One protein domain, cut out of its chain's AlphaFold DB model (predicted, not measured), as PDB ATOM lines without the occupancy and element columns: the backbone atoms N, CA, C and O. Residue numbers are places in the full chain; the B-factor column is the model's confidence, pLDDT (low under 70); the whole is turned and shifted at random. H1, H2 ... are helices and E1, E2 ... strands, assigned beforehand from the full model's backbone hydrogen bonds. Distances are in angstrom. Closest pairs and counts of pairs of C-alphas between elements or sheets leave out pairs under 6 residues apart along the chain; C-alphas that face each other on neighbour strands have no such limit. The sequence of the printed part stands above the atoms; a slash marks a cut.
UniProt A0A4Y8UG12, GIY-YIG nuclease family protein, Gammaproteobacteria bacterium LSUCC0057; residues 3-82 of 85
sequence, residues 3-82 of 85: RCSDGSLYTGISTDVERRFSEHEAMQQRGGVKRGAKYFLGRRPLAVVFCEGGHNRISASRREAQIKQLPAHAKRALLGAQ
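This is residues 3 to 82 of the 85 residues of the protein "GIY-YIG nuclease family protein" of Gammaproteobacteria bacterium LSUCC0057 (UniProt A0A4Y8UG12). Two helix-bearing sides are joined by loops: H1 and the short strand E1 make one side, H2 and H3 form an angled pair on the other, and the unnamed residues 3 to 16 run between them. It is a loosely built arrangement, in which no helix touches another. The printed part has 80 residues, with named elements in the order H1, E1, H2, H3; under half of the residues are in them, and the class is mostly helix. The whole is compact, with a radius of gyration of the C-alphas of 13.3 A, and rounded, spanning 34 by 26 by 19 A.

Residues 3 to 4 pair, antiparallel, with residues 45 to 47 of E1, residues 45 to 48, which pairs with no named strand. H1, residues 17 to 29, has 4 pairs of C-alphas within 8 A of E1, the closest being Glu 25 and Pro 45 at 6.8 A. H2, residues 57 to 69, and H3, residues 72 to 80, are close but not clearly touching; their closest C-alphas, those of Ile 67 and Lys 75, are 6.8 A apart. They run opposite ways at a steep tilt of 54 degrees. H1 is apart from H2 and H3, and E1 is apart from both too. In H1, H2 and H3 every O i to N i+4 pair is within hydrogen-bond range.

H1 begins at C-alpha 17, (161.730, 154.564, 127.116), and is 18.3 A long. E1 spans 7.8 A, H2 18.5 A and H3 12.7 A, ending at C-alpha 80, (176.193, 143.895, 119.887).

The C-alphas farthest apart, those of Gly 32 and Ala 81, are 35.7 A apart. The printed part has no cut. The link from H1 to E1, 15 residues, is long. The mean pLDDT of the printed part is 73.7; residue 18, residues 24 to 44 and residues 81 to 82 are under 70.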
ATOM      1  N   ARG A   3     169.959 156.295 118.649       83.31
ATOM      2  CA  ARG A   3     170.770 156.745 117.518       83.31
ATOM      3  C   ARG A   3     170.079 157.923 116.850       83.31
ATOM      4  O   ARG A   3     168.909 157.825 116.495       83.31
ATOM      5  N   CYS A   4     170.814 159.010 116.665       81.56
ATOM      6  CA  CYS A   4     170.346 160.191 115.956       81.56
ATOM      7  C   CYS A   4     170.784 160.173 114.480       81.56
ATOM      8  O   CYS A   4     171.712 159.455 114.097       81.56
ATOM      9  N   SER A   5     170.128 160.982 113.648       77.62
ATOM     10  CA  SER A   5     170.371 161.084 112.201       77.62
ATOM     11  C   SER A   5     171.766 161.573 111.821       77.62
ATOM     12  O   SER A   5     172.244 161.256 110.742       77.62
ATOM     13  N   ASP A   6     172.431 162.306 112.710       76.88
ATOM     14  CA  ASP A   6     173.817 162.762 112.556       76.88
ATOM     15  C   ASP A   6     174.849 161.689 112.954       76.88
ATOM     16  O   ASP A   6     176.048 161.953 112.985       76.88
ATOM     17  N   GLY A   7     174.396 160.483 113.312       74.12
ATOM     18  CA  GLY A   7     175.252 159.418 113.830       74.12
ATOM     19  C   GLY A   7     175.632 159.587 115.301       74.12
ATOM     20  O   GLY A   7     176.343 158.734 115.837       74.12
ATOM     21  N   SER A   8     175.146 160.633 115.981       79.69
ATOM     22  CA  SER A   8     175.343 160.776 117.421       79.69
ATOM     23  C   SER A   8     174.500 159.767 118.205       79.69
ATOM     24  O   SER A   8     173.450 159.299 117.758       79.69
ATOM     25  N   LEU A   9     174.990 159.402 119.391       80.81
ATOM     26  CA  LEU A   9     174.302 158.508 120.315       80.81
ATOM     27  C   LEU A   9     173.833 159.312 121.521       80.81
ATOM     28  O   LEU A   9     174.643 159.823 122.294       80.81
ATOM     29  N   TYR A  10     172.518 159.402 121.691       80.88
ATOM     30  CA  TYR A  10     171.907 160.001 122.865       80.88
ATOM     31  C   TYR A  10     171.718 158.947 123.960       80.88
ATOM     32  O   TYR A  10     171.075 157.912 123.767       80.88
ATOM     33  N   THR A  11     172.272 159.215 125.137       82.44
ATOM     34  CA  THR A  11     172.137 158.369 126.328       82.44
ATOM     35  C   THR A  11     171.311 159.109 127.369       82.44
ATOM     36  O   THR A  11     171.655 160.238 127.722       82.44
ATOM     37  N   GLY A  12     170.252 158.468 127.851       79.00
ATOM     38  CA  GLY A  12     169.331 159.014 128.837       79.00
ATOM     39  C   GLY A  12     168.776 157.899 129.716       79.00
ATOM     40  O   GLY A  12     168.581 156.785 129.224       79.00
ATOM     41  N   ILE A  13     168.480 158.206 130.977       80.94
ATOM     42  CA  ILE A  13     167.610 157.383 131.826       80.94
ATOM     43  C   ILE A  13     166.141 157.754 131.586       80.94
ATOM     44  O   ILE A  13     165.786 158.934 131.521       80.94
ATOM     45  N   SER A  14     165.279 156.751 131.450       78.19
ATOM     46  CA  SER A  14     163.826 156.922 131.407       78.19
ATOM     47  C   SER A  14     163.180 155.724 132.082       78.19
ATOM     48  O   SER A  14     163.644 154.603 131.895       78.19
ATOM     49  N   THR A  15     162.124 155.958 132.856       73.88
ATOM     50  CA  THR A  15     161.260 154.886 133.377       73.88
ATOM     51  C   THR A  15     160.376 154.302 132.285       73.88
ATOM     52  O   THR A  15     159.957 153.158 132.381       73.88
ATOM     53  N   ASP A  16     160.120 155.091 131.244       74.12
ATOM     54  CA  ASP A  16     159.322 154.712 130.092       74.12
ATOM     55  C   ASP A  16     160.069 155.176 128.836       74.12
ATOM     56  O   ASP A  16     160.112 156.368 128.503       74.12
ATOM     57  N   VAL A  17     160.842 154.263 128.249       71.88
ATOM     58  CA  VAL A  17     161.730 154.564 127.116       71.88
ATOM     59  C   VAL A  17     160.920 154.706 125.832       71.88
ATOM     60  O   VAL A  17     161.194 155.623 125.059       71.88
ATOM     61  N   GLU A  18     159.910 153.858 125.640       69.69
ATOM     62  CA  GLU A  18     159.025 153.893 124.475       69.69
ATOM     63  C   GLU A  18     158.181 155.160 124.456       69.69
ATOM     64  O   GLU A  18     158.246 155.906 123.481       69.69
ATOM     65  N   ARG A  19     157.492 155.490 125.558       73.88
ATOM     66  CA  ARG A  19     156.703 156.726 125.639       73.88
ATOM     67  C   ARG A  19     157.560 157.952 125.350       73.88
ATOM     68  O   ARG A  19     157.171 158.803 124.555       73.88
ATOM     69  N   ARG A  20     158.757 158.020 125.942       72.38
ATOM     70  CA  ARG A  20     159.684 159.136 125.729       72.38
ATOM     71  C   ARG A  20     160.196 159.193 124.290       72.38
ATOM     72  O   ARG A  20     160.364 160.289 123.756       72.38
ATOM     73  N   PHE A  21     160.453 158.047 123.661       73.75
ATOM     74  CA  PHE A  21     160.843 157.983 122.254       73.75
ATOM     75  C   PHE A  21     159.711 158.479 121.348       73.75
ATOM     76  O   PHE A  21     159.952 159.382 120.553       73.75
ATOM     77  N   SER A  22     158.481 157.994 121.533       70.81
ATOM     78  CA  SER A  22     157.308 158.444 120.776       70.81
ATOM     79  C   SER A  22     157.008 159.928 120.989       70.81
ATOM     80  O   SER A  22     156.684 160.631 120.036       70.81
ATOM     81  N   GLU A  23     157.166 160.448 122.210       71.06
ATOM     82  CA  GLU A  23     157.046 161.884 122.481       71.06
ATOM     83  C   GLU A  23     158.105 162.690 121.715       71.06
ATOM     84  O   GLU A  23     157.782 163.717 121.119       71.06
ATOM     85  N   HIS A  24     159.358 162.225 121.683       69.19
ATOM     86  CA  HIS A  24     160.421 162.869 120.911       69.19
ATOM     87  C   HIS A  24     160.194 162.779 119.393       69.19
ATOM     88  O   HIS A  24     160.402 163.774 118.696       69.19
ATOM     89  N   GLU A  25     159.747 161.631 118.887       67.62
ATOM     90  CA  GLU A  25     159.430 161.413 117.474       67.62
ATOM     91  C   GLU A  25     158.262 162.307 117.026       67.62
ATOM     92  O   GLU A  25     158.396 163.089 116.080       67.62
ATOM     93  N   ALA A  26     157.149 162.292 117.767       65.50
ATOM     94  CA  ALA A  26     155.965 163.099 117.481       65.50
ATOM     95  C   ALA A  26     156.244 164.607 117.590       65.50
ATOM     96  O   ALA A  26     155.748 165.396 116.781       65.50
ATOM     97  N   MET A  27     157.064 165.035 118.560       61.84
ATOM     98  CA  MET A  27     157.485 166.439 118.666       61.84
ATOM     99  C   MET A  27     158.304 166.882 117.453       61.84
ATOM    100  O   MET A  27     158.173 168.020 117.001       61.84
ATOM    101  N   GLN A  28     159.122 165.991 116.902       58.41
ATOM    102  CA  GLN A  28     159.970 166.322 115.773       58.41
ATOM    103  C   GLN A  28     159.227 166.348 114.436       58.41
ATOM    104  O   GLN A  28     159.520 167.204 113.601       58.41
ATOM    105  N   GLN A  29     158.231 165.475 114.251       54.03
ATOM    106  CA  GLN A  29     157.334 165.522 113.091       54.03
ATOM    107  C   GLN A  29     156.535 166.833 113.028       54.03
ATOM    108  O   GLN A  29     156.228 167.322 111.946       54.03
ATOM    109  N   ARG A  30     156.240 167.441 114.184       53.44
ATOM    110  CA  ARG A  30     155.450 168.678 114.282       53.44
ATOM    111  C   ARG A  30     156.254 169.971 114.111       53.44
ATOM    112  O   ARG A  30     155.671 171.046 114.213       53.44
ATOM    113  N   GLY A  31     157.573 169.901 113.899       50.41
ATOM    114  CA  GLY A  31     158.431 171.086 113.721       50.41
ATOM    115  C   GLY A  31     158.474 172.049 114.923       50.41
ATOM    116  O   GLY A  31     159.026 173.142 114.822       50.41
ATOM    117  N   GLY A  32     157.894 171.664 116.066       51.03
ATOM    118  CA  GLY A  32     157.691 172.528 117.225       51.03
ATOM    119  C   GLY A  32     158.759 172.325 118.296       51.03
ATOM    120  O   GLY A  32     158.815 171.287 118.952       51.03
ATOM    121  N   VAL A  33     159.583 173.347 118.531       50.78
ATOM    122  CA  VAL A  33     160.591 173.361 119.600       50.78
ATOM    123  C   VAL A  33     159.928 173.773 120.918       50.78
ATOM    124  O   VAL A  33     159.705 174.956 121.166       50.78
ATOM    125  N   LYS A  34     159.643 172.821 121.818       50.59
ATOM    126  CA  LYS A  34     159.391 173.169 123.230       50.59
ATOM    127  C   LYS A  34     160.709 173.533 123.924       50.59
ATOM    128  O   LYS A  34     161.748 172.925 123.658       50.59
ATOM    129  N   ARG A  35     160.654 174.512 124.839       51.06
ATOM    130  CA  ARG A  35     161.736 174.942 125.753       51.06
ATOM    131  C   ARG A  35     162.280 173.732 126.542       51.06
ATOM    132  O   ARG A  35     161.775 173.410 127.605       51.06
ATOM    133  N   GLY A  36     163.246 173.010 125.980       49.62
ATOM    134  CA  GLY A  36     163.778 171.746 126.518       49.62
ATOM    135  C   GLY A  36     164.318 170.805 125.434       49.62
ATOM    136  O   GLY A  36     165.257 170.054 125.674       49.62
ATOM    137  N   ALA A  37     163.815 170.926 124.200       51.72
ATOM    138  CA  ALA A  37     164.239 170.151 123.029       51.72
ATOM    139  C   ALA A  37     165.333 170.847 122.191       51.72
ATOM    140  O   ALA A  37     165.571 170.479 121.044       51.72
ATOM    141  N   LYS A  38     166.023 171.849 122.756       51.25
ATOM    142  CA  LYS A  38     167.048 172.636 122.044       51.25
ATOM    143  C   LYS A  38     168.228 171.772 121.567       51.25
ATOM    144  O   LYS A  38     168.860 172.110 120.578       51.25
ATOM    145  N   TYR A  39     168.478 170.635 122.227       50.16
ATOM    146  CA  TYR A  39     169.492 169.652 121.821       50.16
ATOM    147  C   TYR A  39     169.105 168.853 120.559       50.16
ATOM    148  O   TYR A  39     169.975 168.365 119.848       50.16
ATOM    149  N   PHE A  40     167.807 168.747 120.252       50.94
ATOM    150  CA  PHE A  40     167.286 168.039 119.075       50.94
ATOM    151  C   PHE A  40     167.002 168.975 117.887       50.94
ATOM    152  O   PHE A  40     166.422 168.534 116.892       50.94
ATOM    153  N   LEU A  41     167.424 170.250 117.947       54.19
ATOM    154  CA  LEU A  41     167.402 171.141 116.782       54.19
ATOM    155  C   LEU A  41     168.271 170.522 115.673       54.19
ATOM    156  O   LEU A  41     169.495 170.496 115.770       54.19
ATOM    157  N   GLY A  42     167.628 169.978 114.639       57.31
ATOM    158  CA  GLY A  42     168.298 169.387 113.476       57.31
ATOM    159  C   GLY A  42     168.777 167.937 113.631       57.31
ATOM    160  O   GLY A  42     169.352 167.404 112.687       57.31
ATOM    161  N   ARG A  43     168.532 167.265 114.768       64.94
ATOM    162  CA  ARG A  43     168.948 165.863 114.982       64.94
ATOM    163  C   ARG A  43     167.747 164.977 115.229       64.94
ATOM    164  O   ARG A  43     167.049 165.146 116.228       64.94
ATOM    165  N   ARG A  44     167.510 164.024 114.330       68.88
ATOM    166  CA  ARG A  44     166.362 163.125 114.414       68.88
ATOM    167  C   ARG A  44     166.678 161.864 115.196       68.88
ATOM    168  O   ARG A  44     167.595 161.173 114.764       68.88
ATOM    169  N   PRO A  45     165.994 161.545 116.314       73.88
ATOM    170  CA  PRO A  45     166.092 160.208 116.877       73.88
ATOM    171  C   PRO A  45     165.557 159.230 115.828       73.88
ATOM    172  O   PRO A  45     164.409 159.324 115.415       73.88
ATOM    173  N   LEU A  46     166.426 158.352 115.335       78.81
ATOM    174  CA  LEU A  46     166.090 157.374 114.302       78.81
ATOM    175  C   LEU A  46     165.564 156.085 114.920       78.81
ATOM    176  O   LEU A  46     164.607 155.509 114.425       78.81
ATOM    177  N   ALA A  47     166.229 155.614 115.975       79.94
ATOM    178  CA  ALA A  47     165.891 154.353 116.617       79.94
ATOM    179  C   ALA A  47     166.457 154.281 118.035       79.94
ATOM    180  O   ALA A  47     167.566 154.761 118.308       79.94
ATOM    181  N   VAL A  48     165.724 153.619 118.928       82.56
ATOM    182  CA  VAL A  48     166.286 153.102 120.179       82.56
ATOM    183  C   VAL A  48     167.169 151.911 119.815       82.56
ATOM    184  O   VAL A  48     166.688 150.918 119.291       82.56
ATOM    185  N   VAL A  49     168.474 152.021 120.061       84.19
ATOM    186  CA  VAL A  49     169.454 150.975 119.704       84.19
ATOM    187  C   VAL A  49     169.903 150.146 120.905       84.19
ATOM    188  O   VAL A  49     170.587 149.146 120.744       84.19
ATOM    189  N   PHE A  50     169.559 150.579 122.118       82.56
ATOM    190  CA  PHE A  50     169.876 149.865 123.353       82.56
ATOM    191  C   PHE A  50     168.938 150.314 124.468       82.56
ATOM    192  O   PHE A  50     168.776 151.521 124.689       82.56
ATOM    193  N   CYS A  51     168.368 149.362 125.194       83.25
ATOM    194  CA  CYS A  51     167.516 149.599 126.349       83.25
ATOM    195  C   CYS A  51     167.868 148.564 127.419       83.25
ATOM    196  O   CYS A  51     167.885 147.376 127.133       83.25
ATOM    197  N   GLU A  52     168.169 149.007 128.638       81.38
ATOM    198  CA  GLU A  52     168.522 148.116 129.745       81.38
ATOM    199  C   GLU A  52     167.532 148.367 130.884       81.38
ATOM    200  O   GLU A  52     167.440 149.486 131.400       81.38
ATOM    201  N   GLY A  53     166.751 147.341 131.223       81.44
ATOM    202  CA  GLY A  53     165.802 147.360 132.336       81.44
ATOM    203  C   GLY A  53     166.446 146.956 133.666       81.44
ATOM    204  O   GLY A  53     167.658 146.791 133.765       81.44
ATOM    205  N   GLY A  54     165.621 146.786 134.704       80.81
ATOM    206  CA  GLY A  54     166.072 146.255 136.000       80.81
ATOM    207  C   GLY A  54     166.857 147.241 136.872       80.81
ATOM    208  O   GLY A  54     167.476 146.841 137.855       80.81
ATOM    209  N   HIS A  55     166.825 148.532 136.538       81.12
ATOM    210  CA  HIS A  55     167.526 149.571 137.288       81.12
ATOM    211  C   HIS A  55     166.590 150.385 138.175       81.12
ATOM    212  O   HIS A  55     165.508 150.791 137.761       81.12
ATOM    213  N   ASN A  56     167.058 150.707 139.380       84.75
ATOM    214  CA  ASN A  56     166.469 151.764 140.195       84.75
ATOM    215  C   ASN A  56     167.075 153.124 139.801       84.75
ATOM    216  O   ASN A  56     168.076 153.190 139.091       84.75
ATOM    217  N   ARG A  57     166.500 154.241 140.261       81.50
ATOM    218  CA  ARG A  57     166.966 155.597 139.890       81.50
ATOM    219  C   ARG A  57     168.474 155.805 140.111       81.50
ATOM    220  O   ARG A  57     169.124 156.491 139.318       81.50
ATOM    221  N   ILE A  58     169.027 155.216 141.172       87.19
ATOM    222  CA  ILE A  58     170.437 155.354 141.559       87.19
ATOM    223  C   ILE A  58     171.322 154.512 140.634       87.19
ATOM    224  O   ILE A  58     172.300 155.025 140.086       87.19
ATOM    225  N   SER A  59     170.968 153.242 140.416       86.94
ATOM    226  CA  SER A  59     171.709 152.342 139.529       86.94
ATOM    227  C   SER A  59     171.628 152.808 138.074       86.94
ATOM    228  O   SER A  59     172.653 152.836 137.402       86.94
ATOM    229  N   ALA A  60     170.472 153.312 137.633       85.00
ATOM    230  CA  ALA A  60     170.276 153.899 136.311       85.00
ATOM    231  C   ALA A  60     171.184 155.118 136.093       85.00
ATOM    232  O   ALA A  60     171.870 155.206 135.079       85.00
ATOM    233  N   SER A  61     171.233 156.045 137.058       84.69
ATOM    234  CA  SER A  61     172.090 157.238 136.968       84.69
ATOM    235  C   SER A  61     173.578 156.869 136.924       84.69
ATOM    236  O   SER A  61     174.335 157.420 136.125       84.69
ATOM    237  N   ARG A  62     174.003 155.894 137.742       88.38
ATOM    238  CA  ARG A  62     175.378 155.369 137.720       88.38
ATOM    239  C   ARG A  62     175.711 154.712 136.384       88.38
ATOM    240  O   ARG A  62     176.758 155.001 135.808       88.38
ATOM    241  N   ARG A  63     174.810 153.870 135.878       87.00
ATOM    242  CA  ARG A  63     174.963 153.177 134.597       87.00
ATOM    243  C   ARG A  63     175.045 154.165 133.438       87.00
ATOM    244  O   ARG A  63     175.914 154.030 132.586       87.00
ATOM    245  N   GLU A  64     174.211 155.201 133.433       86.56
ATOM    246  CA  GLU A  64     174.266 156.273 132.436       86.56
ATOM    247  C   GLU A  64     175.612 157.008 132.470       86.56
ATOM    248  O   GLU A  64     176.207 157.233 131.416       86.56
ATOM    249  N   ALA A  65     176.122 157.345 133.659       87.25
ATOM    250  CA  ALA A  65     177.428 157.983 133.807       87.25
ATOM    251  C   ALA A  65     178.563 157.090 133.281       87.25
ATOM    252  O   ALA A  65     179.419 157.572 132.537       87.25
ATOM    253  N   GLN A  66     178.531 155.789 133.590       88.75
ATOM    254  CA  GLN A  66     179.476 154.818 133.033       88.75
ATOM    255  C   GLN A  66     179.398 154.800 131.505       88.75
ATOM    256  O   GLN A  66     180.412 154.997 130.843       88.75
ATOM    257  N   ILE A  67     178.196 154.653 130.935       86.06
ATOM    258  CA  ILE A  67     177.998 154.629 129.480       86.06
ATOM    259  C   ILE A  67     178.474 155.938 128.843       86.06
ATOM    260  O   ILE A  67     179.096 155.896 127.786       86.06
ATOM    261  N   LYS A  68     178.243 157.101 129.462       83.38
ATOM    262  CA  LYS A  68     178.735 158.394 128.959       83.38
ATOM    263  C   LYS A  68     180.262 158.421 128.863       83.38
ATOM    264  O   LYS A  68     180.771 158.874 127.835       83.38
ATOM    265  N   GLN A  69     180.954 157.880 129.868       87.38
ATOM    266  CA  GLN A  69     182.418 157.786 129.924       87.38
ATOM    267  C   GLN A  69     183.009 156.712 129.001       87.38
ATOM    268  O   GLN A  69     184.197 156.765 128.692       87.38
ATOM    269  N   LEU A  70     182.206 155.754 128.525       86.31
ATOM    270  CA  LEU A  70     182.711 154.715 127.635       86.31
ATOM    271  C   LEU A  70     183.192 155.293 126.288       86.31
ATOM    272  O   LEU A  70     182.511 156.134 125.677       86.31
ATOM    273  N   PRO A  71     184.319 154.787 125.760       85.94
ATOM    274  CA  PRO A  71     184.758 155.089 124.406       85.94
ATOM    275  C   PRO A  71     183.783 154.513 123.370       85.94
ATOM    276  O   PRO A  71     183.001 153.598 123.644       85.94
ATOM    277  N   ALA A  72     183.837 155.035 122.142       80.75
ATOM    278  CA  ALA A  72     182.912 154.654 121.072       80.75
ATOM    279  C   ALA A  72     182.883 153.136 120.798       80.75
ATOM    280  O   ALA A  72     181.814 152.593 120.532       80.75
ATOM    281  N   HIS A  73     184.021 152.438 120.902       83.31
ATOM    282  CA  HIS A  73     184.081 150.985 120.710       83.31
ATOM    283  C   HIS A  73     183.312 150.221 121.800       83.31
ATOM    284  O   HIS A  73     182.558 149.308 121.484       83.31
ATOM    285  N   ALA A  74     183.422 150.632 123.066       85.00
ATOM    286  CA  ALA A  74     182.719 149.991 124.174       85.00
ATOM    287  C   ALA A  74     181.211 150.281 124.126       85.00
ATOM    288  O   ALA A  74     180.398 149.396 124.375       85.00
ATOM    289  N   LYS A  75     180.820 151.491 123.701       82.62
ATOM    290  CA  LYS A  75     179.413 151.816 123.404       82.62
ATOM    291  C   LYS A  75     178.840 150.909 122.315       82.62
ATOM    292  O   LYS A  75     177.709 150.459 122.444       82.62
ATOM    293  N   ARG A  76     179.613 150.621 121.263       81.69
ATOM    294  CA  ARG A  76     179.214 149.686 120.197       81.69
ATOM    295  C   ARG A  76     179.154 148.240 120.688       81.69
ATOM    296  O   ARG A  76     178.245 147.526 120.288       81.69
ATOM    297  N   ALA A  77     180.054 147.826 121.580       84.31
ATOM    298  CA  ALA A  77     179.999 146.499 122.194       84.31
ATOM    299  C   ALA A  77     178.686 146.282 122.969       84.31
ATOM    300  O   ALA A  77     178.090 145.217 122.862       84.31
ATOM    301  N   LEU A  78     178.174 147.314 123.653       81.44
ATOM    302  CA  LEU A  78     176.853 147.257 124.294       81.44
ATOM    303  C   LEU A  78     175.710 147.031 123.292       81.44
ATOM    304  O   LEU A  78     174.738 146.379 123.647       81.44
ATOM    305  N   LEU A  79     175.823 147.544 122.060       77.00
ATOM    306  CA  LEU A  79     174.827 147.322 121.003       77.00
ATOM    307  C   LEU A  79     174.847 145.877 120.487       77.00
ATOM    308  O   LEU A  79     173.796 145.321 120.205       77.00
ATOM    309  N   GLY A  80     176.034 145.277 120.360       70.69
ATOM    310  CA  GLY A  80     176.193 143.895 119.887       70.69
ATOM    311  C   GLY A  80     175.932 142.829 120.956       70.69
ATOM    312  O   GLY A  80     175.690 141.679 120.618       70.69
ATOM    313  N   ALA A  81     175.976 143.203 122.236       60.12
ATOM    314  CA  ALA A  81     175.750 142.305 123.366       60.12
ATOM    315  C   ALA A  81     174.276 142.218 123.806       60.12
ATOM    316  O   ALA A  81     173.981 141.570 124.809       60.12
ATOM    317  N   GLN A  82     173.348 142.888 123.118       52.53
ATOM    318  CA  GLN A  82     171.926 142.724 123.412       52.53
ATOM    319  C   GLN A  82     171.441 141.388 122.841       52.53
ATOM    320  O   GLN A  82     171.639 141.149 121.647       52.53
TER     321      GLN A  82